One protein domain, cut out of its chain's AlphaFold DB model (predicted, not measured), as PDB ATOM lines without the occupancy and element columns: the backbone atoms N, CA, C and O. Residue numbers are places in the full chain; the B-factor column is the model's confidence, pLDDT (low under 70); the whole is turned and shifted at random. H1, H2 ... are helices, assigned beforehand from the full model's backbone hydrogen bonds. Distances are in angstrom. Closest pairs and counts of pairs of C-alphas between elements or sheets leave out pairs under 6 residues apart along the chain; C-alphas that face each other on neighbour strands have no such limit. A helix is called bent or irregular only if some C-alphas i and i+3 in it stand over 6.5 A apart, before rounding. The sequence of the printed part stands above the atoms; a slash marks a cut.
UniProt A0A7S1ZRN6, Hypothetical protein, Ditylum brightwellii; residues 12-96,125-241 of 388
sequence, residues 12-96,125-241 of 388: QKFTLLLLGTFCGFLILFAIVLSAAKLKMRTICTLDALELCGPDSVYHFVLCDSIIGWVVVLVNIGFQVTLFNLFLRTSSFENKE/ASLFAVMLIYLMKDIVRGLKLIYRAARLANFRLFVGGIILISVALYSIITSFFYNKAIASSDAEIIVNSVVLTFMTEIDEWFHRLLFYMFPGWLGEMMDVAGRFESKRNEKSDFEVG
ATOM      1  N   GLN A  12      21.632  35.420  -0.202       81.81
ATOM      2  CA  GLN A  12      21.540  36.401   0.877       81.81
ATOM      3  C   GLN A  12      20.370  36.103   1.814       81.81
ATOM      4  O   GLN A  12      20.552  36.048   3.027       81.81
ATOM      5  N   LYS A  13      19.174  35.848   1.264       86.94
ATOM      6  CA  LYS A  13      17.998  35.468   2.063       86.94
ATOM      7  C   LYS A  13      18.248  34.166   2.809       86.94
ATOM      8  O   LYS A  13      17.862  34.044   3.964       86.94
ATOM      9  N   PHE A  14      18.922  33.219   2.160       82.06
ATOM     10  CA  PHE A  14      19.269  31.947   2.773       82.06
ATOM     11  C   PHE A  14      20.279  32.102   3.919       82.06
ATOM     12  O   PHE A  14      20.078  31.550   4.996       82.06
ATOM     13  N   THR A  15      21.321  32.913   3.728       81.75
ATOM     14  CA  THR A  15      22.298  33.215   4.784       81.75
ATOM     15  C   THR A  15      21.644  33.946   5.954       81.75
ATOM     16  O   THR A  15      21.876  33.585   7.104       81.75
ATOM     17  N   LEU A  16      20.773  34.924   5.684       86.38
ATOM     18  CA  LEU A  16      19.996  35.605   6.725       86.38
ATOM     19  C   LEU A  16      19.062  34.644   7.463       86.38
ATOM     20  O   LEU A  16      18.918  34.751   8.677       86.38
ATOM     21  N   LEU A  17      18.457  33.692   6.751       86.50
ATOM     22  CA  LEU A  17      17.617  32.660   7.347       86.50
ATOM     23  C   LEU A  17      18.435  31.741   8.260       86.50
ATOM     24  O   LEU A  17      18.014  31.509   9.387       86.50
ATOM     25  N   LEU A  18      19.613  31.281   7.830       81.19
ATOM     26  CA  LEU A  18      20.502  30.463   8.661       81.19
ATOM     27  C   LEU A  18      21.041  31.214   9.883       81.19
ATOM     28  O   LEU A  18      21.084  30.666  10.982       81.19
ATOM     29  N   LEU A  19      21.425  32.479   9.719       83.75
ATOM     30  CA  LEU A  19      21.861  33.302  10.843       83.75
ATOM     31  C   LEU A  19      20.701  33.546  11.817       83.75
ATOM     32  O   LEU A  19      20.868  33.453  13.031       83.75
ATOM     33  N   GLY A  20      19.505  33.801  11.285       84.19
ATOM     34  CA  GLY A  20      18.284  33.972  12.062       84.19
ATOM     35  C   GLY A  20      17.897  32.715  12.840       84.19
ATOM     36  O   GLY A  20      17.574  32.817  14.024       84.19
ATOM     37  N   THR A  21      17.975  31.528  12.228       79.50
ATOM     38  CA  THR A  21      17.713  30.261  12.929       79.50
ATOM     39  C   THR A  21      18.749  30.022  14.017       79.50
ATOM     40  O   THR A  21      18.368  29.687  15.137       79.50
ATOM     41  N   PHE A  22      20.032  30.276  13.747       78.25
ATOM     42  CA  PHE A  22      21.101  30.171  14.738       78.25
ATOM     43  C   PHE A  22      20.868  31.090  15.946       78.25
ATOM     44  O   PHE A  22      20.846  30.626  17.088       78.25
ATOM     45  N   CYS A  23      20.607  32.379  15.709       83.12
ATOM     46  CA  CYS A  23      20.266  33.328  16.769       83.12
ATOM     47  C   CYS A  23      19.006  32.897  17.535       83.12
ATOM     48  O   CYS A  23      18.979  32.972  18.764       83.12
ATOM     49  N   GLY A  24      17.987  32.393  16.833       83.00
ATOM     50  CA  GLY A  24      16.767  31.859  17.436       83.00
ATOM     51  C   GLY A  24      17.032  30.683  18.378       83.00
ATOM     52  O   GLY A  24      16.532  30.685  19.503       83.00
ATOM     53  N   PHE A  25      17.865  29.718  17.974       77.88
ATOM     54  CA  PHE A  25      18.261  28.587  18.822       77.88
ATOM     55  C   PHE A  25      19.031  29.034  20.066       77.88
ATOM     56  O   PHE A  25      18.765  28.530  21.159       77.88
ATOM     57  N   LEU A  26      19.940  30.004  19.931       79.75
ATOM     58  CA  LEU A  26      20.672  30.559  21.071       79.75
ATOM     59  C   LEU A  26      19.739  31.257  22.069       79.75
ATOM     60  O   LEU A  26      19.864  31.037  23.274       79.75
ATOM     61  N   ILE A  27      18.777  32.050  21.581       85.69
ATOM     62  CA  ILE A  27      17.783  32.730  22.424       85.69
ATOM     63  C   ILE A  27      16.874  31.708  23.115       85.69
ATOM     64  O   ILE A  27      16.695  31.779  24.329       85.69
ATOM     65  N   LEU A  28      16.335  30.733  22.374       83.81
ATOM     66  CA  LEU A  28      15.484  29.678  22.928       83.81
ATOM     67  C   LEU A  28      16.217  28.916  24.036       83.81
ATOM     68  O   LEU A  28      15.674  28.717  25.122       83.81
ATOM     69  N   PHE A  29      17.466  28.526  23.792       76.12
ATOM     70  CA  PHE A  29      18.255  27.810  24.783       76.12
ATOM     71  C   PHE A  29      18.574  28.675  26.008       76.12
ATOM     72  O   PHE A  29      18.455  28.203  27.138       76.12
ATOM     73  N   ALA A  30      18.898  29.959  25.816       78.50
ATOM     74  CA  ALA A  30      19.083  30.900  26.918       78.50
ATOM     75  C   ALA A  30      17.809  31.050  27.769       78.50
ATOM     76  O   ALA A  30      17.895  31.084  29.000       78.50
ATOM     77  N   ILE A  31      16.627  31.073  27.141       84.81
ATOM     78  CA  ILE A  31      15.331  31.077  27.837       84.81
ATOM     79  C   ILE A  31      15.139  29.777  28.623       84.81
ATOM     80  O   ILE A  31      14.799  29.842  29.801       84.81
ATOM     81  N   VAL A  32      15.394  28.609  28.020       82.06
ATOM     82  CA  VAL A  32      15.268  27.300  28.691       82.06
ATOM     83  C   VAL A  32      16.180  27.216  29.913       82.06
ATOM     84  O   VAL A  32      15.732  26.818  30.988       82.06
ATOM     85  N   LEU A  33      17.437  27.651  29.793       75.50
ATOM     86  CA  LEU A  33      18.360  27.684  30.927       75.50
ATOM     87  C   LEU A  33      17.920  28.664  32.016       75.50
ATOM     88  O   LEU A  33      17.997  28.337  33.202       75.50
ATOM     89  N   SER A  34      17.438  29.846  31.621       77.44
ATOM     90  CA  SER A  34      16.928  30.855  32.555       77.44
ATOM     91  C   SER A  34      15.698  30.340  33.308       77.44
ATOM     92  O   SER A  34      15.600  30.495  34.525       77.44
ATOM     93  N   ALA A  35      14.786  29.663  32.604       81.44
ATOM     94  CA  ALA A  35      13.578  29.066  33.168       81.44
ATOM     95  C   ALA A  35      13.892  27.893  34.105       81.44
ATOM     96  O   ALA A  35      13.247  27.741  35.141       81.44
ATOM     97  N   ALA A  36      14.922  27.103  33.795       77.81
ATOM     98  CA  ALA A  36      15.334  25.969  34.613       77.81
ATOM     99  C   ALA A  36      15.926  26.371  35.982       77.81
ATOM    100  O   ALA A  36      16.215  25.490  36.789       77.81
ATOM    101  N   LYS A  37      16.122  27.677  36.263       74.06
ATOM    102  CA  LYS A  37      16.785  28.204  37.479       74.06
ATOM    103  C   LYS A  37      18.103  27.486  37.797       74.06
ATOM    104  O   LYS A  37      18.539  27.435  38.950       74.06
ATOM    105  N   LEU A  38      18.746  26.923  36.776       63.62
ATOM    106  CA  LEU A  38      20.013  26.240  36.926       63.62
ATOM    107  C   LEU A  38      21.036  27.327  37.212       63.62
ATOM    108  O   LEU A  38      21.361  28.145  36.354       63.62
ATOM    109  N   LYS A  39      21.494  27.381  38.464       63.97
ATOM    110  CA  LYS A  39      22.581  28.263  38.873       63.97
ATOM    111  C   LYS A  39      23.800  27.851  38.056       63.97
ATOM    112  O   LYS A  39      24.456  26.873  38.405       63.97
ATOM    113  N   MET A  40      24.043  28.562  36.952       55.72
ATOM    114  CA  MET A  40      25.149  28.295  36.041       55.72
ATOM    115  C   MET A  40      26.441  28.293  36.851       55.72
ATOM    116  O   MET A  40      26.927  29.336  37.285       55.72
ATOM    117  N   ARG A  41      26.976  27.100  37.113       59.66
ATOM    118  CA  ARG A  41      28.340  26.964  37.603       59.66
ATOM    119  C   ARG A  41      29.226  26.962  36.372       59.66
ATOM    120  O   ARG A  41      29.189  26.027  35.576       59.66
ATOM    121  N   THR A  42      30.011  28.017  36.227       56.81
ATOM    122  CA  THR A  42      31.081  28.105  35.239       56.81
ATOM    123  C   THR A  42      32.131  27.062  35.603       56.81
ATOM    124  O   THR A  42      32.977  27.300  36.459       56.81
ATOM    125  N   ILE A  43      32.032  25.867  35.025       59.09
ATOM    126  CA  ILE A  43      33.057  24.840  35.190       59.09
ATOM    127  C   ILE A  43      33.608  24.516  33.811       59.09
ATOM    128  O   ILE A  43      32.928  23.889  32.998       59.09
ATOM    129  N   CYS A  44      34.828  24.978  33.560       57.28
ATOM    130  CA  CYS A  44      35.652  24.503  32.461       57.28
ATOM    131  C   CYS A  44      36.279  23.175  32.907       57.28
ATOM    132  O   CYS A  44      36.823  23.092  34.006       57.28
ATOM    133  N   THR A  45      36.135  22.124  32.108       66.56
ATOM    134  CA  THR A  45      36.688  20.789  32.391       66.56
ATOM    135  C   THR A  45      37.726  20.492  31.305       66.56
ATOM    136  O   THR A  45      37.405  20.754  30.149       66.56
ATOM    137  N   LEU A  46      38.922  19.955  31.584       65.81
ATOM    138  CA  LEU A  46      39.887  19.603  30.517       65.81
ATOM    139  C   LEU A  46      39.311  18.566  29.578       65.81
ATOM    140  O   LEU A  46      39.532  18.671  28.381       65.81
ATOM    141  N   ASP A  47      38.439  17.680  30.067       76.31
ATOM    142  CA  ASP A  47      37.724  16.786  29.165       76.31
ATOM    143  C   ASP A  47      36.945  17.575  28.096       76.31
ATOM    144  O   ASP A  47      36.716  17.065  27.006       76.31
ATOM    145  N   ALA A  48      36.459  18.789  28.392       75.81
ATOM    146  CA  ALA A  48      35.779  19.637  27.409       75.81
ATOM    147  C   ALA A  48      36.777  20.328  26.471       75.81
ATOM    148  O   ALA A  48      36.457  20.517  25.299       75.81
ATOM    149  N   LEU A  49      37.977  20.648  26.963       77.38
ATOM    150  CA  LEU A  49      39.073  21.187  26.159       77.38
ATOM    151  C   LEU A  49      39.566  20.157  25.132       77.38
ATOM    152  O   LEU A  49      39.645  20.455  23.944       77.38
ATOM    153  N   GLU A  50      39.787  18.917  25.568       83.75
ATOM    154  CA  GLU A  50      40.157  17.800  24.697       83.75
ATOM    155  C   GLU A  50      39.060  17.508  23.659       83.75
ATOM    156  O   GLU A  50      39.344  17.194  22.503       83.75
ATOM    157  N   LEU A  51      37.787  17.688  24.039       84.12
ATOM    158  CA  LEU A  51      36.650  17.529  23.131       84.12
ATOM    159  C   LEU A  51      36.568  18.611  22.049       84.12
ATOM    160  O   LEU A  51      36.184  18.280  20.930       84.12
ATOM    161  N   CYS A  52      36.897  19.871  22.354       82.44
ATOM    162  CA  CYS A  52      37.003  20.919  21.328       82.44
ATOM    163  C   CYS A  52      38.178  20.658  20.372       82.44
ATOM    164  O   CYS A  52      38.114  21.014  19.198       82.44
ATOM    165  N   GLY A  53      39.213  19.975  20.855       83.31
ATOM    166  CA  GLY A  53      40.496  19.848  20.185       83.31
ATOM    167  C   GLY A  53      41.439  20.947  20.678       83.31
ATOM    168  O   GLY A  53      41.057  22.119  20.652       83.31
ATOM    169  N   PRO A  54      42.658  20.594  21.122       84.06
ATOM    170  CA  PRO A  54      43.600  21.557  21.696       84.06
ATOM    171  C   PRO A  54      44.028  22.635  20.691       84.06
ATOM    172  O   PRO A  54      44.405  23.730  21.091       84.06
ATOM    173  N   ASP A  55      43.912  22.339  19.396       89.50
ATOM    174  CA  ASP A  55      44.387  23.200  18.318       89.50
ATOM    175  C   ASP A  55      43.295  24.040  17.648       89.50
ATOM    176  O   ASP A  55      43.565  24.671  16.633       89.50
ATOM    177  N   SER A  56      42.066  24.058  18.170       92.25
ATOM    178  CA  SER A  56      40.971  24.830  17.568       92.25
ATOM    179  C   SER A  56      40.700  26.127  18.328       92.25
ATOM    180  O   SER A  56      40.663  26.152  19.557       92.25
ATOM    181  N   VAL A  57      40.411  27.213  17.603       93.56
ATOM    182  CA  VAL A  57      40.030  28.527  18.166       93.56
ATOM    183  C   VAL A  57      38.778  28.418  19.036       93.56
ATOM    184  O   VAL A  57      38.602  29.184  19.983       93.56
ATOM    185  N   TYR A  58      37.908  27.444  18.762       91.62
ATOM    186  CA  TYR A  58      36.661  27.261  19.502       91.62
ATOM    187  C   TYR A  58      36.873  26.917  20.979       91.62
ATOM    188  O   TYR A  58      35.952  27.092  21.780       91.62
ATOM    189  N   HIS A  59      38.082  26.513  21.383       90.69
ATOM    190  CA  HIS A  59      38.405  26.308  22.790       90.69
ATOM    191  C   HIS A  59      38.256  27.600  23.622       90.69
ATOM    192  O   HIS A  59      37.840  27.534  24.780       90.69
ATOM    193  N   PHE A  60      38.493  28.779  23.033       91.81
ATOM    194  CA  PHE A  60      38.382  30.064  23.733       91.81
ATOM    195  C   PHE A  60      36.951  30.396  24.180       91.81
ATOM    196  O   PHE A  60      36.776  31.175  25.115       91.81
ATOM    197  N   VAL A  61      35.926  29.777  23.576       91.88
ATOM    198  CA  VAL A  61      34.519  29.894  24.019       91.88
ATOM    199  C   VAL A  61      34.340  29.375  25.449       91.88
ATOM    200  O   VAL A  61      33.468  29.833  26.192       91.88
ATOM    201  N   LEU A  62      35.165  28.404  25.847       89.19
ATOM    202  CA  LEU A  62      35.118  27.805  27.175       89.19
ATOM    203  C   LEU A  62      35.776  28.705  28.234       89.19
ATOM    204  O   LEU A  62      35.417  28.630  29.412       89.19
ATOM    205  N   CYS A  63      36.691  29.584  27.821       88.00
ATOM    206  CA  CYS A  63      37.383  30.519  28.700       88.00
ATOM    207  C   CYS A  63      36.464  31.672  29.148       88.00
ATOM    208  O   CYS A  63      35.508  32.057  28.476       88.00
ATOM    209  N   ASP A  64      36.765  32.261  30.310       87.00
ATOM    210  CA  ASP A  64      36.048  33.434  30.846       87.00
ATOM    211  C   ASP A  64      36.593  34.776  30.333       87.00
ATOM    212  O   ASP A  64      36.248  35.845  30.824       87.00
ATOM    213  N   SER A  65      37.480  34.723  29.343       89.69
ATOM    214  CA  SER A  65      38.147  35.902  28.813       89.69
ATOM    215  C   SER A  65      37.328  36.539  27.701       89.69
ATOM    216  O   SER A  65      37.097  35.919  26.663       89.69
ATOM    217  N   ILE A  66      36.965  37.811  27.880       90.94
ATOM    218  CA  ILE A  66      36.309  38.627  26.844       90.94
ATOM    219  C   ILE A  66      37.150  38.641  25.560       90.94
ATOM    220  O   ILE A  66      36.604  38.552  24.464       90.94
ATOM    221  N   ILE A  67      38.480  38.684  25.691       92.38
ATOM    222  CA  ILE A  67      39.402  38.665  24.549       92.38
ATOM    223  C   ILE A  67      39.251  37.353  23.767       92.38
ATOM    224  O   ILE A  67      39.153  37.385  22.545       92.38
ATOM    225  N   GLY A  68      39.145  36.212  24.458       92.19
ATOM    226  CA  GLY A  68      38.922  34.909  23.820       92.19
ATOM    227  C   GLY A  68      37.612  34.857  23.028       92.19
ATOM    228  O   GLY A  68      37.583  34.373  21.898       92.19
ATOM    229  N   TRP A  69      36.540  35.446  23.566       92.62
ATOM    230  CA  TRP A  69      35.268  35.574  22.850       92.62
ATOM    231  C   TRP A  69      35.378  36.443  21.596       92.62
ATOM    232  O   TRP A  69      34.846  36.070  20.553       92.62
ATOM    233  N   VAL A  70      36.089  37.572  21.668       92.81
ATOM    234  CA  VAL A  70      36.333  38.428  20.496       92.81
ATOM    235  C   VAL A  70      37.105  37.662  19.422       92.81
ATOM    236  O   VAL A  70      36.713  37.697  18.259       92.81
ATOM    237  N   VAL A  71      38.146  36.917  19.803       94.50
ATOM    238  CA  VAL A  71      38.938  36.086  18.882       94.50
ATOM    239  C   VAL A  71      38.063  35.052  18.165       94.50
ATOM    240  O   VAL A  71      38.133  34.928  16.942       94.50
ATOM    241  N   VAL A  72      37.192  34.354  18.898       94.25
ATOM    242  CA  VAL A  72      36.253  33.385  18.309       94.25
ATOM    243  C   VAL A  72      35.285  34.065  17.348       94.25
ATOM    244  O   VAL A  72      35.069  33.565  16.248       94.25
ATOM    245  N   LEU A  73      34.708  35.206  17.735       91.75
ATOM    246  CA  LEU A  73      33.767  35.940  16.887       91.75
ATOM    247  C   LEU A  73      34.424  36.435  15.598       91.75
ATOM    248  O   LEU A  73      33.807  36.350  14.538       91.75
ATOM    249  N   VAL A  74      35.671  36.906  15.671       93.88
ATOM    250  CA  VAL A  74      36.453  37.290  14.489       93.88
ATOM    251  C   VAL A  74      36.681  36.081  13.584       93.88
ATOM    252  O   VAL A  74      36.450  36.185  12.382       93.88
ATOM    253  N   ASN A  75      37.057  34.928  14.142       94.88
ATOM    254  CA  ASN A  75      37.277  33.708  13.363       94.88
ATOM    255  C   ASN A  75      35.991  33.203  12.683       94.88
ATOM    256  O   ASN A  75      35.994  32.932  11.485       94.88
ATOM    257  N   ILE A  76      34.874  33.147  13.417       93.00
ATOM    258  CA  ILE A  76      33.563  32.779  12.858       93.00
ATOM    259  C   ILE A  76      33.159  33.772  11.771       93.00
ATOM    260  O   ILE A  76      32.734  33.364  10.694       93.00
ATOM    261  N   GLY A  77      33.300  35.074  12.036       90.19
ATOM    262  CA  GLY A  77      32.998  36.124  11.069       90.19
ATOM    263  C   GLY A  77      33.795  35.941   9.781       90.19
ATOM    264  O   GLY A  77      33.212  35.947   8.700       90.19
ATOM    265  N   PHE A  78      35.099  35.685   9.897       94.25
ATOM    266  CA  PHE A  78      35.977  35.421   8.764       94.25
ATOM    267  C   PHE A  78      35.553  34.179   7.966       94.25
ATOM    268  O   PHE A  78      35.360  34.275   6.753       94.25
ATOM    269  N   GLN A  79      35.322  33.039   8.628       93.88
ATOM    270  CA  GLN A  79      34.857  31.814   7.965       93.88
ATOM    271  C   GLN A  79      33.507  32.020   7.263       93.88
ATOM    272  O   GLN A  79      33.339  31.651   6.100       93.88
ATOM    273  N   VAL A  80      32.552  32.676   7.927       91.19
ATOM    274  CA  VAL A  80      31.244  33.000   7.343       91.19
ATOM    275  C   VAL A  80      31.396  33.936   6.143       91.19
ATOM    276  O   VAL A  80      30.709  33.748   5.140       91.19
ATOM    277  N   THR A  81      32.291  34.926   6.193       91.69
ATOM    278  CA  THR A  81      32.583  35.796   5.044       91.69
ATOM    279  C   THR A  81      33.139  35.004   3.860       91.69
ATOM    280  O   THR A  81      32.690  35.227   2.735       91.69
ATOM    281  N   LEU A  82      34.048  34.053   4.092       94.69
ATOM    282  CA  LEU A  82      34.595  33.201   3.033       94.69
ATOM    283  C   LEU A  82      33.513  32.332   2.384       94.69
ATOM    284  O   LEU A  82      33.373  32.347   1.164       94.69
ATOM    285  N   PHE A  83      32.680  31.648   3.169       94.06
ATOM    286  CA  PHE A  83      31.565  30.867   2.616       94.06
ATOM    287  C   PHE A  83      30.549  31.738   1.864       94.06
ATOM    288  O   PHE A  83      30.060  31.349   0.802       94.06
ATOM    289  N   ASN A  84      30.282  32.952   2.349       91.56
ATOM    290  CA  ASN A  84      29.437  33.907   1.637       91.56
ATOM    291  C   ASN A  84      30.019  34.336   0.290       91.56
ATOM    292  O   ASN A  84      29.252  34.597  -0.636       91.56
ATOM    293  N   LEU A  85      31.346  34.402   0.156       93.12
ATOM    294  CA  LEU A  85      31.988  34.679  -1.127       93.12
ATOM    295  C   LEU A  85      31.628  33.589  -2.145       93.12
ATOM    296  O   LEU A  85      31.123  33.911  -3.221       93.12
ATOM    297  N   PHE A  86      31.776  32.316  -1.765       93.12
ATOM    298  CA  PHE A  86      31.411  31.167  -2.601       93.12
ATOM    299  C   PHE A  86      29.910  31.151  -2.943       93.12
ATOM    300  O   PHE A  86      29.531  31.028  -4.110       93.12
ATOM    301  N   LEU A  87      29.042  31.381  -1.953       91.62
ATOM    302  CA  LEU A  87      27.593  31.473  -2.172       91.62
ATOM    303  C   LEU A  87      27.193  32.647  -3.077       91.62
ATOM    304  O   LEU A  87      26.230  32.560  -3.842       91.62
ATOM    305  N   ARG A  88      27.907  33.774  -2.999       89.69
ATOM    306  CA  ARG A  88      27.649  34.932  -3.860       89.69
ATOM    307  C   ARG A  88      28.047  34.640  -5.302       89.69
ATOM    308  O   ARG A  88      27.301  35.018  -6.205       89.69
ATOM    309  N   THR A  89      29.175  33.962  -5.517       89.44
ATOM    310  CA  THR A  89      29.611  33.547  -6.859       89.44
ATOM    311  C   THR A  89      28.678  32.516  -7.490       89.44
ATOM    312  O   THR A  89      28.529  32.505  -8.710       89.44
ATOM    313  N   SER A  90      27.976  31.721  -6.672       89.38
ATOM    314  CA  SER A  90      26.965  30.760  -7.124       89.38
ATOM    315  C   SER A  90      25.568  31.369  -7.325       89.38
ATOM    316  O   SER A  90      24.613  30.637  -7.579       89.38
ATOM    317  N   SER A  91      25.386  32.687  -7.190       85.94
ATOM    318  CA  SER A  91      24.085  33.336  -7.409       85.94
ATOM    319  C   SER A  91      23.864  33.713  -8.876       85.94
ATOM    320  O   SER A  91      24.730  34.327  -9.496       85.94
ATOM    321  N   PHE A  92      22.663  33.445  -9.396       79.69
ATOM    322  CA  PHE A  92      22.220  33.900 -10.722       79.69
ATOM    323  C   PHE A  92      21.899  35.400 -10.799       79.69
ATOM    324  O   PHE A  92      21.792  35.948 -11.895       79.69
ATOM    325  N   GLU A  93      21.699  36.078  -9.663       80.31
ATOM    326  CA  GLU A  93      21.250  37.480  -9.659       80.31
ATOM    327  C   GLU A  93      22.340  38.439 -10.184       80.31
ATOM    328  O   GLU A  93      22.027  39.509 -10.704       80.31
ATOM    329  N   ASN A  94      23.616  38.042 -10.130       76.12
ATOM    330  CA  ASN A  94      24.745  38.852 -10.589       76.12
ATOM    331  C   ASN A  94      25.119  38.530 -12.044       76.12
ATOM    332  O   ASN A  94      26.123  37.862 -12.275       76.12
ATOM    333  N   LYS A  95      24.361  39.039 -13.026       75.19
ATOM    334  CA  LYS A  95      24.599  38.779 -14.467       75.19
ATOM    335  C   LYS A  95      26.032  39.046 -14.953       75.19
ATOM    336  O   LYS A  95      26.463  38.413 -15.906       75.19
ATOM    337  N   GLU A  96      26.751  39.980 -14.332       77.81
ATOM    338  CA  GLU A  96      28.100  40.379 -14.766       77.81
ATOM    339  C   GLU A  96      29.231  39.612 -14.065       77.81
ATOM    340  O   GLU A  96      30.340  39.571 -14.582       77.81
ATOM    341  N   ALA A 125      27.541  11.554  -4.922       97.12
ATOM    342  CA  ALA A 125      27.841  10.674  -3.797       97.12
ATOM    343  C   ALA A 125      29.268  10.900  -3.268       97.12
ATOM    344  O   ALA A 125      29.471  10.926  -2.054       97.12
ATOM    345  N   SER A 126      30.242  11.119  -4.159       96.38
ATOM    346  CA  SER A 126      31.632  11.405  -3.785       96.38
ATOM    347  C   SER A 126      31.777  12.745  -3.057       96.38
ATOM    348  O   SER A 126      32.447  12.791  -2.028       96.38
ATOM    349  N   LEU A 127      31.067  13.793  -3.500       95.69
ATOM    350  CA  LEU A 127      30.958  15.071  -2.785       95.69
ATOM    351  C   LEU A 127      30.488  14.850  -1.349       95.69
ATOM    352  O   LEU A 127      31.132  15.310  -0.405       95.69
ATOM    353  N   PHE A 128      29.373  14.137  -1.172       95.88
ATOM    354  CA  PHE A 128      28.823  13.903   0.159       95.88
ATOM    355  C   PHE A 128      29.776  13.075   1.025       95.88
ATOM    356  O   PHE A 128      29.962  13.397   2.194       95.88
ATOM    357  N   ALA A 129      30.420  12.052   0.456       96.69
ATOM    358  CA  ALA A 129      31.386  11.226   1.170       96.69
ATOM    359  C   ALA A 129      32.607  12.036   1.640       96.69
ATOM    360  O   ALA A 129      32.973  11.942   2.810       96.69
ATOM    361  N   VAL A 130      33.198  12.860   0.766       96.00
ATOM    362  CA  VAL A 130      34.335  13.730   1.110       96.00
ATOM    363  C   VAL A 130      33.926  14.714   2.203       96.00
ATOM    364  O   VAL A 130      34.540  14.726   3.268       96.00
ATOM    365  N   MET A 131      32.845  15.469   1.996       95.44
ATOM    366  CA  MET A 131      32.367  16.432   2.992       95.44
ATOM    367  C   MET A 131      32.074  15.753   4.332       95.44
ATOM    368  O   MET A 131      32.468  16.260   5.378       95.44
ATOM    369  N   LEU A 132      31.427  14.585   4.322       94.88
ATOM    370  CA  LEU A 132      31.109  13.860   5.543       94.88
ATOM    371  C   LEU A 132      32.373  13.408   6.276       94.88
ATOM    372  O   LEU A 132      32.449  13.620   7.476       94.88
ATOM    373  N   ILE A 133      33.360  12.819   5.594       96.25
ATOM    374  CA  ILE A 133      34.589  12.317   6.234       96.25
ATOM    375  C   ILE A 133      35.339  13.445   6.946       96.25
ATOM    376  O   ILE A 133      35.707  13.285   8.112       96.25
ATOM    377  N   TYR A 134      35.527  14.582   6.277       94.75
ATOM    378  CA  TYR A 134      36.277  15.694   6.857       94.75
ATOM    379  C   TYR A 134      35.498  16.411   7.968       94.75
ATOM    380  O   TYR A 134      36.060  16.694   9.022       94.75
ATOM    381  N   LEU A 135      34.191  16.635   7.793       95.75
ATOM    382  CA  LEU A 135      33.384  17.366   8.778       95.75
ATOM    383  C   LEU A 135      32.856  16.477   9.916       95.75
ATOM    384  O   LEU A 135      32.361  16.993  10.921       95.75
ATOM    385  N   MET A 136      32.954  15.145   9.808       95.69
ATOM    386  CA  MET A 136      32.488  14.222  10.853       95.69
ATOM    387  C   MET A 136      33.167  14.513  12.192       95.69
ATOM    388  O   MET A 136      32.517  14.450  13.237       95.69
ATOM    389  N   LYS A 137      34.461  14.854  12.173       94.12
ATOM    390  CA  LYS A 137      35.232  15.215  13.370       94.12
ATOM    391  C   LYS A 137      34.555  16.364  14.125       94.12
ATOM    392  O   LYS A 137      34.309  16.228  15.325       94.12
ATOM    393  N   ASP A 138      34.176  17.428  13.427       94.31
ATOM    394  CA  ASP A 138      33.563  18.617  14.029       94.31
ATOM    395  C   ASP A 138      32.133  18.356  14.493       94.31
ATOM    396  O   ASP A 138      31.755  18.752  15.597       94.31
ATOM    397  N   ILE A 139      31.355  17.607  13.705       95.25
ATOM    398  CA  ILE A 139      29.990  17.214  14.075       95.25
ATOM    399  C   ILE A 139      30.011  16.361  15.350       95.25
ATOM    400  O   ILE A 139      29.282  16.646  16.301       95.25
ATOM    401  N   VAL A 140      30.868  15.337  15.417       95.44
ATOM    402  CA  VAL A 140      30.970  14.452  16.588       95.44
ATOM    403  C   VAL A 140      31.448  15.222  17.818       95.44
ATOM    404  O   VAL A 140      30.896  15.035  18.906       95.44
ATOM    405  N   ARG A 141      32.449  16.098  17.675       93.94
ATOM    406  CA  ARG A 141      32.943  16.944  18.774       93.94
ATOM    407  C   ARG A 141      31.869  17.906  19.269       93.94
ATOM    408  O   ARG A 141      31.597  17.941  20.471       93.94
ATOM    409  N   GLY A 142      31.189  18.599  18.358       94.88
ATOM    410  CA  GLY A 142      30.087  19.498  18.684       94.88
ATOM    411  C   GLY A 142      28.928  18.784  19.384       94.88
ATOM    412  O   GLY A 142      28.434  19.264  20.405       94.88
ATOM    413  N   LEU A 143      28.551  17.584  18.926       95.38
ATOM    414  CA  LEU A 143      27.503  16.779  19.563       95.38
ATOM    415  C   LEU A 143      27.905  16.324  20.969       95.38
ATOM    416  O   LEU A 143      27.107  16.426  21.903       95.38
ATOM    417  N   LYS A 144      29.148  15.860  21.152       94.06
ATOM    418  CA  LYS A 144      29.667  15.489  22.476       94.06
ATOM    419  C   LYS A 144      29.693  16.691  23.428       94.06
ATOM    420  O   LYS A 144      29.356  16.532  24.605       94.06
ATOM    421  N   LEU A 145      30.045  17.881  22.936       93.19
ATOM    422  CA  LEU A 145      30.008  19.127  23.709       93.19
ATOM    423  C   LEU A 145      28.584  19.489  24.129       93.19
ATOM    424  O   LEU A 145      28.365  19.743  25.311       93.19
ATOM    425  N   ILE A 146      27.609  19.430  23.217       93.56
ATOM    426  CA  ILE A 146      26.191  19.674  23.529       93.56
ATOM    427  C   ILE A 146      25.675  18.670  24.563       93.56
ATOM    428  O   ILE A 146      25.046  19.064  25.546       93.56
ATOM    429  N   TYR A 147      25.975  17.381  24.386       93.00
ATOM    430  CA  TYR A 147      25.571  16.335  25.325       93.00
ATOM    431  C   TYR A 147      26.118  16.599  26.736       93.00
ATOM    432  O   TYR A 147      25.385  16.543  27.727       93.00
ATOM    433  N   ARG A 148      27.404  16.956  26.845       89.69
ATOM    434  CA  ARG A 148      28.012  17.313  28.133       89.69
ATOM    435  C   ARG A 148      27.473  18.619  28.696       89.69
ATOM    436  O   ARG A 148      27.273  18.704  29.904       89.69
ATOM    437  N   ALA A 149      27.203  19.607  27.851       90.69
ATOM    438  CA  ALA A 149      26.599  20.864  28.260       90.69
ATOM    439  C   ALA A 149      25.221  20.648  28.888       90.69
ATOM    440  O   ALA A 149      24.935  21.236  29.929       90.69
ATOM    441  N   ALA A 150      24.409  19.761  28.304       88.25
ATOM    442  CA  ALA A 150      23.110  19.376  28.845       88.25
ATOM    443  C   ALA A 150      23.247  18.688  30.213       88.25
ATOM    444  O   ALA A 150      22.530  19.031  31.148       88.25
ATOM    445  N   ARG A 151      24.217  17.774  30.366       87.75
ATOM    446  CA  ARG A 151      24.464  17.071  31.639       87.75
ATOM    447  C   ARG A 151      25.007  17.990  32.739       87.75
ATOM    448  O   ARG A 151      24.659  17.819  33.902       87.75
ATOM    449  N   LEU A 152      25.881  18.932  32.388       86.31
ATOM    450  CA  LEU A 152      26.540  19.841  33.334       86.31
ATOM    451  C   LEU A 152      25.797  21.171  33.519       86.31
ATOM    452  O   LEU A 152      26.235  21.992  34.323       86.31
ATOM    453  N   ALA A 153      24.710  21.398  32.775       86.38
ATOM    454  CA  ALA A 153      23.997  22.674  32.709       86.38
ATOM    455  C   ALA A 153      24.924  23.879  32.433       86.38
ATOM    456  O   ALA A 153      24.740  24.962  32.994       86.38
ATOM    457  N   ASN A 154      25.944  23.695  31.583       86.12
ATOM    458  CA  ASN A 154      26.913  24.743  31.260       86.12
ATOM    459  C   ASN A 154      26.629  25.342  29.875       86.12
ATOM    460  O   ASN A 154      26.916  24.726  28.847       86.12
ATOM    461  N   PHE A 155      26.105  26.572  29.856       87.25
ATOM    462  CA  PHE A 155      25.765  27.299  28.630       87.25
ATOM    463  C   PHE A 155      26.949  27.470  27.677       87.25
ATOM    464  O   PHE A 155      26.767  27.378  26.470       87.25
ATOM    465  N   ARG A 156      28.172  27.670  28.185       90.44
ATOM    466  CA  ARG A 156      29.344  27.917  27.327       90.44
ATOM    467  C   ARG A 156      29.706  26.700  26.489       90.44
ATOM    468  O   ARG A 156      29.955  26.839  25.298       90.44
ATOM    469  N   LEU A 157      29.655  25.506  27.088       91.50
ATOM    470  CA  LEU A 157      29.871  24.252  26.357       91.50
ATOM    471  C   LEU A 157      28.793  24.053  25.288       91.50
ATOM    472  O   LEU A 157      29.090  23.574  24.196       91.50
ATOM    473  N   PHE A 158      27.552  24.440  25.592       91.69
ATOM    474  CA  PHE A 158      26.460  24.344  24.631       91.69
ATOM    475  C   PHE A 158      26.687  25.281  23.446       91.69
ATOM    476  O   PHE A 158      26.621  24.837  22.305       91.69
ATOM    477  N   VAL A 159      27.009  26.552  23.713       91.75
ATOM    478  CA  VAL A 159      27.310  27.545  22.674       91.75
ATOM    479  C   VAL A 159      28.478  27.081  21.807       91.75
ATOM    480  O   VAL A 159      28.358  27.109  20.587       91.75
ATOM    481  N   GLY A 160      29.562  26.581  22.409       93.00
ATOM    482  CA  GLY A 160      30.705  26.040  21.666       93.00
ATOM    483  C   GLY A 160      30.320  24.876  20.748       93.00
ATOM    484  O   GLY A 160      30.655  24.884  19.566       93.00
ATOM    485  N   GLY A 161      29.545  23.910  21.254       94.12
ATOM    486  CA  GLY A 161      29.076  22.781  20.446       94.12
ATOM    487  C   GLY A 161      28.118  23.187  19.318       94.12
ATOM    488  O   GLY A 161      28.202  22.649  18.214       94.12
ATOM    489  N   ILE A 162      27.250  24.171  19.566       93.25
ATOM    490  CA  ILE A 162      26.333  24.726  18.562       93.25
ATOM    491  C   ILE A 162      27.092  25.478  17.469       93.25
ATOM    492  O   ILE A 162      26.777  25.294  16.296       93.25
ATOM    493  N   ILE A 163      28.103  26.276  17.823       93.06
ATOM    494  CA  ILE A 163      28.964  26.970  16.857       93.06
ATOM    495  C   ILE A 163      29.645  25.958  15.926       93.06
ATOM    496  O   ILE A 163      29.510  26.084  14.711       93.06
ATOM    497  N   LEU A 164      30.297  24.930  16.484       93.75
ATOM    498  CA  LEU A 164      30.996  23.891  15.716       93.75
ATOM    499  C   LEU A 164      30.077  23.197  14.703       93.75
ATOM    500  O   LEU A 164      30.385  23.135  13.513       93.75
ATOM    501  N   ILE A 165      28.909  22.728  15.155       94.56
ATOM    502  CA  ILE A 165      27.934  22.077  14.267       94.56
ATOM    503  C   ILE A 165      27.410  23.058  13.217       94.56
ATOM    504  O   ILE A 165      27.218  22.675  12.066       94.56
ATOM    505  N   SER A 166      27.178  24.315  13.587       92.06
ATOM    506  CA  SER A 166      26.615  25.306  12.665       92.06
ATOM    507  C   SER A 166      27.585  25.654  11.543       92.06
ATOM    508  O   SER A 166      27.167  25.717  10.390       92.06
ATOM    509  N   VAL A 167      28.874  25.812  11.851       93.12
ATOM    510  CA  VAL A 167      29.915  26.039  10.838       93.12
ATOM    511  C   VAL A 167      30.051  24.822   9.919       93.12
ATOM    512  O   VAL A 167      30.062  24.987   8.697       93.12
ATOM    513  N   ALA A 168      30.055  23.602  10.470       95.00
ATOM    514  CA  ALA A 168      30.099  22.375   9.675       95.00
ATOM    515  C   ALA A 168      28.887  22.261   8.728       95.00
ATOM    516  O   ALA A 168      29.045  22.073   7.522       95.00
ATOM    517  N   LEU A 169      27.664  22.450   9.234       93.94
ATOM    518  CA  LEU A 169      26.453  22.428   8.407       93.94
ATOM    519  C   LEU A 169      26.460  23.532   7.345       93.94
ATOM    520  O   LEU A 169      26.064  23.288   6.204       93.94
ATOM    521  N   TYR A 170      26.935  24.731   7.689       93.00
ATOM    522  CA  TYR A 170      27.029  25.836   6.740       93.00
ATOM    523  C   TYR A 170      28.007  25.534   5.601       93.00
ATOM    524  O   TYR A 170      27.706  25.841   4.445       93.00
ATOM    525  N   SER A 171      29.120  24.861   5.899       95.31
ATOM    526  CA  SER A 171      30.073  24.382   4.894       95.31
ATOM    527  C   SER A 171      29.459  23.318   3.972       95.31
ATOM    528  O   SER A 171      29.554  23.448   2.751       95.31
ATOM    529  N   ILE A 172      28.730  22.326   4.512       95.25
ATOM    530  CA  ILE A 172      28.008  21.315   3.704       95.25
ATOM    531  C   ILE A 172      27.039  21.989   2.734       95.25
ATOM    532  O   ILE A 172      27.032  21.688   1.539       95.25
ATOM    533  N   ILE A 173      26.232  22.920   3.242       93.19
ATOM    534  CA  ILE A 173      25.230  23.605   2.431       93.19
ATOM    535  C   ILE A 173      25.896  24.482   1.365       93.19
ATOM    536  O   ILE A 173      25.496  24.445   0.201       93.19
ATOM    537  N   THR A 174      26.929  25.240   1.739       94.25
ATOM    538  CA  THR A 174      27.689  26.073   0.799       94.25
ATOM    539  C   THR A 174      28.310  25.226  -0.304       94.25
ATOM    540  O   THR A 174      28.174  25.569  -1.474       94.25
ATOM    541  N   SER A 175      28.900  24.082   0.047       95.88
ATOM    542  CA  SER A 175      29.481  23.145  -0.914       95.88
ATOM    543  C   SER A 175      28.459  22.563  -1.870       95.88
ATOM    544  O   SER A 175      28.708  22.517  -3.074       95.88
ATOM    545  N   PHE A 176      27.272  22.213  -1.377       94.94
ATOM    546  CA  PHE A 176      26.186  21.759  -2.234       94.94
ATOM    547  C   PHE A 176      25.784  22.821  -3.269       94.94
ATOM    548  O   PHE A 176      25.738  22.529  -4.464       94.94
ATOM    549  N   PHE A 177      25.523  24.059  -2.839       93.56
ATOM    550  CA  PHE A 177      25.092  25.126  -3.751       93.56
ATOM    551  C   PHE A 177      26.195  25.588  -4.702       93.56
ATOM    552  O   PHE A 177      25.921  25.833  -5.875       93.56
ATOM    553  N   TYR A 178      27.428  25.682  -4.212       94.38
ATOM    554  CA  TYR A 178      28.575  26.085  -5.013       94.38
ATOM    555  C   TYR A 178      28.871  25.067  -6.119       94.38
ATOM    556  O   TYR A 178      28.924  25.433  -7.292       94.38
ATOM    557  N   ASN A 179      28.961  23.776  -5.775       94.75
ATOM    558  CA  ASN A 179      29.202  22.719  -6.761       94.75
ATOM    559  C   ASN A 179      28.057  22.595  -7.763       94.75
ATOM    560  O   ASN A 179      28.306  22.420  -8.950       94.75
ATOM    561  N   LYS A 180      26.807  22.763  -7.315       92.75
ATOM    562  CA  LYS A 180      25.647  22.773  -8.213       92.75
ATOM    563  C   LYS A 180      25.702  23.891  -9.258       92.75
ATOM    564  O   LYS A 180      25.119  23.734 -10.324       92.75
ATOM    565  N   ALA A 181      26.337  25.017  -8.937       91.56
ATOM    566  CA  ALA A 181      26.392  26.180  -9.815       91.56
ATOM    567  C   ALA A 181      27.545  26.151 -10.823       91.56
ATOM    568  O   ALA A 181      27.422  26.729 -11.901       91.56
ATOM    569  N   ILE A 182      28.675  25.549 -10.448       92.44
ATOM    570  CA  ILE A 182      29.937  25.715 -11.186       92.44
ATOM    571  C   ILE A 182      30.445  24.410 -11.782       92.44
ATOM    572  O   ILE A 182      31.101  24.453 -12.818       92.44
ATOM    573  N   ALA A 183      30.177  23.259 -11.162       94.00
ATOM    574  CA  ALA A 183      30.722  22.017 -11.677       94.00
ATOM    575  C   ALA A 183      30.059  21.636 -13.010       94.00
ATOM    576  O   ALA A 183      28.836  21.679 -13.160       94.00
ATOM    577  N   SER A 184      30.894  21.232 -13.959       94.50
ATOM    578  CA  SER A 184      30.529  20.673 -15.262       94.50
ATOM    579  C   SER A 184      30.877  19.181 -15.367       94.50
ATOM    580  O   SER A 184      30.271  18.453 -16.151       94.50
ATOM    581  N   SER A 185      31.803  18.706 -14.522       95.81
ATOM    582  CA  SER A 185      32.266  17.314 -14.475       95.81
ATOM    583  C   SER A 185      32.429  16.780 -13.045       95.81
ATOM    584  O   SER A 185      32.593  17.542 -12.089       95.81
ATOM    585  N   ASP A 186      32.443  15.452 -12.888       96.81
ATOM    586  CA  ASP A 186      32.660  14.794 -11.587       96.81
ATOM    587  C   ASP A 186      34.016  15.165 -10.953       96.81
ATOM    588  O   ASP A 186      34.126  15.299  -9.733       96.81
ATOM    589  N   ALA A 187      35.053  15.378 -11.770       96.31
ATOM    590  CA  ALA A 187      36.373  15.786 -11.288       96.31
ATOM    591  C   ALA A 187      36.347  17.194 -10.671       96.31
ATOM    592  O   ALA A 187      36.937  17.417  -9.613       96.31
ATOM    593  N   GLU A 188      35.622  18.128 -11.294       95.50
ATOM    594  CA  GLU A 188      35.440  19.485 -10.768       95.50
ATOM    595  C   GLU A 188      34.688  19.479  -9.439       95.50
ATOM    596  O   GLU A 188      35.077  20.212  -8.530       95.50
ATOM    597  N   ILE A 189      33.674  18.615  -9.287       96.31
ATOM    598  CA  ILE A 189      32.969  18.440  -8.010       96.31
ATOM    599  C   ILE A 189      33.963  18.090  -6.900       96.31
ATOM    600  O   ILE A 189      33.968  18.730  -5.848       96.31
ATOM    601  N   ILE A 190      34.831  17.100  -7.119       95.94
ATOM    602  CA  ILE A 190      35.786  16.650  -6.099       95.94
ATOM    603  C   ILE A 190      36.782  17.763  -5.755       95.94
ATOM    604  O   ILE A 190      36.982  18.058  -4.576       95.94
ATOM    605  N   VAL A 191      37.372  18.415  -6.763       96.38
ATOM    606  CA  VAL A 191      38.356  19.491  -6.554       96.38
ATOM    607  C   VAL A 191      37.741  20.653  -5.771       96.38
ATOM    608  O   VAL A 191      38.302  21.087  -4.764       96.38
ATOM    609  N   ASN A 192      36.557  21.115  -6.173       95.62
ATOM    610  CA  ASN A 192      35.847  22.199  -5.497       95.62
ATOM    611  C   ASN A 192      35.455  21.829  -4.059       95.62
ATOM    612  O   ASN A 192      35.534  22.665  -3.159       95.62
ATOM    613  N   SER A 193      35.064  20.572  -3.826       95.38
ATOM    614  CA  SER A 193      34.741  20.068  -2.485       95.38
ATOM    615  C   SER A 193      35.944  20.137  -1.556       95.38
ATOM    616  O   SER A 193      35.835  20.668  -0.457       95.38
ATOM    617  N   VAL A 194      37.103  19.660  -2.018       95.56
ATOM    618  CA  VAL A 194      38.351  19.682  -1.246       95.56
ATOM    619  C   VAL A 194      38.754  21.117  -0.895       95.56
ATOM    620  O   VAL A 194      39.098  21.392   0.253       95.56
ATOM    621  N   VAL A 195      38.637  22.057  -1.840       95.50
ATOM    622  CA  VAL A 195      38.904  23.484  -1.582       95.50
ATOM    623  C   VAL A 195      37.984  24.045  -0.494       95.50
ATOM    624  O   VAL A 195      38.448  24.756   0.398       95.50
ATOM    625  N   LEU A 196      36.692  23.715  -0.526       94.06
ATOM    626  CA  LEU A 196      35.737  24.169   0.488       94.06
ATOM    627  C   LEU A 196      35.954  23.514   1.853       94.06
ATOM    628  O   LEU A 196      35.747  24.158   2.879       94.06
ATOM    629  N   THR A 197      36.410  22.267   1.885       93.62
ATOM    630  CA  THR A 197      36.816  21.600   3.122       93.62
ATOM    631  C   THR A 197      38.074  22.229   3.726       93.62
ATOM    632  O   THR A 197      38.140  22.409   4.936       93.62
ATOM    633  N   PHE A 198      39.047  22.676   2.928       94.94
ATOM    634  CA  PHE A 198      40.189  23.414   3.487       94.94
ATOM    635  C   PHE A 198      39.765  24.700   4.207       94.94
ATOM    636  O   PHE A 198      40.395  25.093   5.186       94.94
ATOM    637  N   MET A 199      38.662  25.329   3.787       94.38
ATOM    638  CA  MET A 199      38.130  26.511   4.473       94.38
ATOM    639  C   MET A 199      37.636  26.198   5.891       94.38
ATOM    640  O   MET A 199      37.680  27.082   6.748       94.38
ATOM    641  N   THR A 200      37.191  24.965   6.166       92.94
ATOM    642  CA  THR A 200      36.793  24.579   7.528       92.94
ATOM    643  C   THR A 200      37.990  24.404   8.453       92.94
ATOM    644  O   THR A 200      37.841  24.697   9.627       92.94
ATOM    645  N   GLU A 201      39.170  24.035   7.941       93.81
ATOM    646  CA  GLU A 201      40.399  23.884   8.745       93.81
ATOM    647  C   GLU A 201      41.084  25.219   9.086       93.81
ATOM    648  O   GLU A 201      42.025  25.257   9.881       93.81
ATOM    649  N   ILE A 202      40.637  26.334   8.500       93.50
ATOM    650  CA  ILE A 202      41.237  27.658   8.724       93.50
ATOM    651  C   ILE A 202      41.257  28.040  10.208       93.50
ATOM    652  O   ILE A 202      42.175  28.744  10.626       93.50
ATOM    653  N   ASP A 203      40.295  27.586  11.015       94.12
ATOM    654  CA  ASP A 203      40.311  27.861  12.452       94.12
ATOM    655  C   ASP A 203      41.541  27.228  13.121       94.12
ATOM    656  O   ASP A 203      42.248  27.911  13.854       94.12
ATOM    657  N   GLU A 204      41.876  25.972  12.822       94.62
ATOM    658  CA  GLU A 204      43.059  25.309  13.383       94.62
ATOM    659  C   GLU A 204      44.361  26.030  12.989       94.62
ATOM    660  O   GLU A 204      45.335  26.093  13.745       94.62
ATOM    661  N   TRP A 205      44.397  26.607  11.787       95.12
ATOM    662  CA  TRP A 205      45.529  27.407  11.319       95.12
ATOM    663  C   TRP A 205      45.580  28.771  12.007       95.12
ATOM    664  O   TRP A 205      46.654  29.221  12.409       95.12
ATOM    665  N   PHE A 206      44.429  29.415  12.200       94.88
ATOM    666  CA  PHE A 206      44.324  30.684  12.911       94.88
ATOM    667  C   PHE A 206      44.718  30.538  14.383       94.88
ATOM    668  O   PHE A 206      45.442  31.377  14.915       94.88
ATOM    669  N   HIS A 207      44.328  29.439  15.028       94.56
ATOM    670  CA  HIS A 207      44.769  29.108  16.378       94.56
ATOM    671  C   HIS A 207      46.293  28.975  16.463       94.56
ATOM    672  O   HIS A 207      46.923  29.611  17.309       94.56
ATOM    673  N   ARG A 208      46.904  28.209  15.549       95.50
ATOM    674  CA  ARG A 208      48.368  28.078  15.471       95.50
ATOM    675  C   ARG A 208      49.046  29.430  15.259       95.50
ATOM    676  O   ARG A 208      50.038  29.728  15.916       95.50
ATOM    677  N   LEU A 209      48.489  30.281  14.401       95.75
ATOM    678  CA  LEU A 209      48.993  31.637  14.193       95.75
ATOM    679  C   LEU A 209      48.923  32.480  15.477       95.75
ATOM    680  O   LEU A 209      49.890  33.159  15.814       95.75
ATOM    681  N   LEU A 210      47.819  32.410  16.225       95.62
ATOM    682  CA  LEU A 210      47.685  33.091  17.517       95.62
ATOM    683  C   LEU A 210      48.695  32.580  18.546       95.62
ATOM    684  O   LEU A 210      49.259  33.393  19.277       95.62
ATOM    685  N   PHE A 211      48.961  31.271  18.564       94.62
ATOM    686  CA  PHE A 211      49.986  30.675  19.419       94.62
ATOM    687  C   PHE A 211      51.367  31.276  19.138       94.62
ATOM    688  O   PHE A 211      52.090  31.627  20.070       94.62
ATOM    689  N   TYR A 212      51.716  31.468  17.864       96.25
ATOM    690  CA  TYR A 212      52.991  32.079  17.486       96.25
ATOM    691  C   TYR A 212      53.057  33.582  17.766       96.25
ATOM    692  O   TYR A 212      54.106  34.078  18.172       96.25
ATOM    693  N   MET A 213      51.965  34.320  17.551       96.75
ATOM    694  CA  MET A 213      51.958  35.777  17.735       96.75
ATOM    695  C   MET A 213      51.878  36.192  19.208       96.75
ATOM    696  O   MET A 213      52.488  37.187  19.597       96.75
ATOM    697  N   PHE A 214      51.132  35.449  20.028       96.31
ATOM    698  CA  PHE A 214      50.828  35.818  21.412       96.31
ATOM    699  C   PHE A 214      51.014  34.644  22.392       96.31
ATOM    700  O   PHE A 214      50.088  34.320  23.144       96.31
ATOM    701  N   PRO A 215      52.207  34.019  22.448       95.31
ATOM    702  CA  PRO A 215      52.432  32.820  23.256       95.31
ATOM    703  C   PRO A 215      52.211  33.066  24.755       95.31
ATOM    704  O   PRO A 215      51.688  32.198  25.446       95.31
ATOM    705  N   GLY A 216      52.549  34.261  25.261       95.94
ATOM    706  CA  GLY A 216      52.353  34.613  26.673       95.94
ATOM    707  C   GLY A 216      50.878  34.669  27.077       95.94
ATOM    708  O   GLY A 216      50.483  34.058  28.063       95.94
ATOM    709  N   TRP A 217      50.046  35.332  26.268       94.12
ATOM    710  CA  TRP A 217      48.603  35.423  26.517       94.12
ATOM    711  C   TRP A 217      47.925  34.050  26.452       94.12
ATOM    712  O   TRP A 217      47.078  33.726  27.284       94.12
ATOM    713  N   LEU A 218      48.317  33.226  25.478       92.06
ATOM    714  CA  LEU A 218      47.751  31.895  25.312       92.06
ATOM    715  C   LEU A 218      48.181  30.941  26.432       92.06
ATOM    716  O   LEU A 218      47.345  30.203  26.953       92.06
ATOM    717  N   GLY A 219      49.444  31.020  26.860       90.94
ATOM    718  CA  GLY A 219      49.956  30.287  28.017       90.94
ATOM    719  C   GLY A 219      49.178  30.612  29.291       90.94
ATOM    720  O   GLY A 219      48.735  29.703  29.985       90.94
ATOM    721  N   GLU A 220      48.897  31.894  29.551       91.06
ATOM    722  CA  GLU A 220      48.062  32.296  30.690       91.06
ATOM    723  C   GLU A 220      46.647  31.703  30.618       91.06
ATOM    724  O   GLU A 220      46.126  31.226  31.629       91.06
ATOM    725  N   MET A 221      46.024  31.692  29.435       86.75
ATOM    726  CA  MET A 221      44.687  31.115  29.244       86.75
ATOM    727  C   MET A 221      44.672  29.597  29.464       86.75
ATOM    728  O   MET A 221      43.764  29.081  30.126       86.75
ATOM    729  N   MET A 222      45.684  28.888  28.960       84.19
ATOM    730  CA  MET A 222      45.832  27.444  29.146       84.19
ATOM    731  C   MET A 222      46.142  27.080  30.602       84.19
ATOM    732  O   MET A 222      45.534  26.159  31.150       84.19
ATOM    733  N   ASP A 223      47.001  27.846  31.272       87.00
ATOM    734  CA  ASP A 223      47.319  27.658  32.687       87.00
ATOM    735  C   ASP A 223      46.100  27.890  33.581       87.00
ATOM    736  O   ASP A 223      45.871  27.163  34.552       87.00
ATOM    737  N   VAL A 224      45.285  28.905  33.265       80.88
ATOM    738  CA  VAL A 224      44.010  29.138  33.953       80.88
ATOM    739  C   VAL A 224      43.105  27.917  33.803       80.88
ATOM    740  O   VAL A 224      42.544  27.468  34.805       80.88
ATOM    741  N   ALA A 225      43.001  27.345  32.600       75.75
ATOM    742  CA  ALA A 225      42.218  26.136  32.364       75.75
ATOM    743  C   ALA A 225      42.747  24.931  33.168       75.75
ATOM    744  O   ALA A 225      41.956  24.256  33.826       75.75
ATOM    745  N   GLY A 226      44.068  24.715  33.208       76.94
ATOM    746  CA  GLY A 226      44.691  23.627  33.974       76.94
ATOM    747  C   GLY A 226      44.514  23.763  35.492       76.94
ATOM    748  O   GLY A 226      44.202  22.792  36.188       76.94
ATOM    749  N   ARG A 227      44.617  24.985  36.038       79.44
ATOM    750  CA  ARG A 227      44.394  25.239  37.476       79.44
ATOM    751  C   ARG A 227      42.977  24.904  37.932       79.44
ATOM    752  O   ARG A 227      42.792  24.499  39.083       79.44
ATOM    753  N   PHE A 228      41.975  25.080  37.068       69.69
ATOM    754  CA  PHE A 228      40.591  24.766  37.421       69.69
ATOM    755  C   PHE A 228      40.371  23.287  37.703       69.69
ATOM    756  O   PHE A 228      39.513  22.962  38.526       69.69
ATOM    757  N   GLU A 229      41.153  22.399  37.097       67.81
ATOM    758  CA  GLU A 229      40.979  20.974  37.344       67.81
ATOM    759  C   GLU A 229      41.958  20.325  38.297       67.81
ATOM    760  O   GLU A 229      41.550  19.379  38.970       67.81
ATOM    761  N   SER A 230      43.141  20.901  38.517       77.25
ATOM    762  CA  SER A 230      43.929  20.541  39.703       77.25
ATOM    763  C   SER A 230      43.079  20.675  40.983       77.25
ATOM    764  O   SER A 230      42.989  19.729  41.764       77.25
ATOM    765  N   LYS A 231      42.318  21.773  41.119       74.19
ATOM    766  CA  LYS A 231      41.369  21.972  42.234       74.19
ATOM    767  C   LYS A 231      40.191  20.997  42.250       74.19
ATOM    768  O   LYS A 231      39.567  20.811  43.293       74.19
ATOM    769  N   ARG A 232      39.813  20.428  41.102       66.75
ATOM    770  CA  ARG A 232      38.719  19.452  41.036       66.75
ATOM    771  C   ARG A 232      39.199  18.079  41.484       66.75
ATOM    772  O   ARG A 232      38.503  17.473  42.291       66.75
ATOM    773  N   ASN A 233      40.345  17.626  40.982       73.81
ATOM    774  CA  ASN A 233      40.900  16.318  41.329       73.81
ATOM    775  C   ASN A 233      41.193  16.239  42.833       73.81
ATOM    776  O   ASN A 233      40.837  15.266  43.488       73.81
ATOM    777  N   GLU A 234      41.682  17.335  43.417       81.50
ATOM    778  CA  GLU A 234      41.862  17.444  44.869       81.50
ATOM    779  C   GLU A 234      40.541  17.282  45.648       81.50
ATOM    780  O   GLU A 234      40.504  16.691  46.726       81.50
ATOM    781  N   LYS A 235      39.421  17.764  45.093       72.31
ATOM    782  CA  LYS A 235      38.112  17.683  45.749       72.31
ATOM    783  C   LYS A 235      37.423  16.329  45.560       72.31
ATOM    784  O   LYS A 235      36.719  15.897  46.468       72.31
ATOM    785  N   SER A 236      37.623  15.660  44.421       69.38
ATOM    786  CA  SER A 236      37.109  14.299  44.215       69.38
ATOM    787  C   SER A 236      37.798  13.289  45.126       69.38
ATOM    788  O   SER A 236      37.127  12.406  45.650       69.38
ATOM    789  N   ASP A 237      39.095  13.456  45.386       71.62
ATOM    790  CA  ASP A 237      39.833  12.550  46.273       71.62
ATOM    791  C   ASP A 237      39.429  12.742  47.745       71.62
ATOM    792  O   ASP A 237      39.396  11.785  48.519       71.62
ATOM    793  N   PHE A 238      39.034  13.963  48.127       68.50
ATOM    794  CA  PHE A 238      38.547  14.260  49.476       68.50
ATOM    795  C   PHE A 238      37.145  13.685  49.760       68.50
ATOM    796  O   PHE A 238      36.881  13.243  50.877       68.50
ATOM    797  N   GLU A 239      36.245  13.641  48.770       61.44
ATOM    798  CA  GLU A 239      34.897  13.067  48.948       61.44
ATOM    799  C   GLU A 239      34.877  11.528  48.919       61.44
ATOM    800  O   GLU A 239      33.970  10.928  49.488       61.44
ATOM    801  N   VAL A 240      35.891  10.866  48.348       59.25
ATOM    802  CA  VAL A 240      35.993   9.391  48.372       59.25
ATOM    803  C   VAL A 240      36.544   8.867  49.715       59.25
ATOM    804  O   VAL A 240      36.345   7.701  50.046       59.25
ATOM    805  N   GLY A 241      37.180   9.718  50.532       54.75
ATOM    806  CA  GLY A 241      37.798   9.327  51.809       54.75
ATOM    807  C   GLY A 241      36.960   9.537  53.080       54.75
ATOM    808  O   GLY A 241      37.364   9.069  54.142       54.75
TER     809      GLY A 241
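This is residues 12 to 96 and 125 to 241 of the 388 residues of the protein "Hypothetical protein" of Ditylum brightwellii (UniProt A0A7S1ZRN6). An elongated bundle of long helices is built round H6, which runs through the middle with H1, H4, the bent H5 and H7 lengthwise about it, H1 only loosely attached on one side. The short hairpin of H2 and H3 packs near the first end of H6, while H8 and H9 make a corner and residues 233 to 241 stick out. The printed part has 202 residues with nine named helices, H1 to H9 in order, and no named strand; the class is all helix. It is compact, with a radius of gyration of the C-alphas of 19.2 A, and spans 69 by 41 by 30 A.

H1, residues 12 to 35, begins at C-alpha 12 (21.540, 36.401, 0.877) and is 34.1 A long. H2 is residues 46 to 52. H3, residues 57 to 62, is neither bent nor irregular, but only just: C-alphas 57 and 60 are 6.0 A apart. H4, residues 66 to 89, is 34.7 A long. H5, residues 125 to 152, was assigned as one helix by its hydrogen bonds but is bent, with C-alphas 134 and 137 6.6 A apart; its arms are H5a, residues 125 to 134, and H5b, residues 137 to 152, 22.3 A long. H6, residues 155 to 182, is 40.1 A long. H7 is residues 186 to 200, 21.9 A long, and H8 is residues 202 to 213. H9, residues 215 to 240, is 38.1 A long and ends at C-alpha 240 (35.993, 9.391, 48.372).

H6 is the hub, touching H1, H3, H4, H5b and H7. H5b and H6 form a hairpin at a shallow tilt of 27 degrees; their closest C-alphas, Gly 142 and Gly 161, are 3.9 A apart. H5a, H6 and H7 are an up-and-down bundle, each running against the one before. H4 touches H6 at Leu 87 and Thr 174, C-alphas 6.2 A apart, running the same way. H1 touches H6 with residues 22 to 33 alone, the closest C-alphas being Leu 26 and Val 159, 7.5 A. H8 is about perpendicular to H3 at 81 degrees, with Val 57 and His 207 closest, C-alphas 5.1 A apart. H2 and H9 only just touch, with 3 pairs of C-alphas within 8 A, closest Leu 46 and Glu 229, 7.0 A. Every O i to N i+4 pair is within hydrogen-bond range in H1, H2, H4, H5a, H5b, H6 and H8; the counts are 10 of 11 in H7, 19 of 22 in H9 and 0 of 2 in H3, where 3 of 3 O i to N i+3 pairs are.

The C-alphas farthest apart, Glu 96 and Gly 241, are 74.1 A apart. Residues 97 to 124 are not printed, and C-alphas 96 and 125 across the cut are 31.7 A apart. Of the links printed whole, none is long. Mean pLDDT of the printed part is 87.4; residues 38 to 46, 228 to 229, 232, 236 and 238 to 241 are under 70.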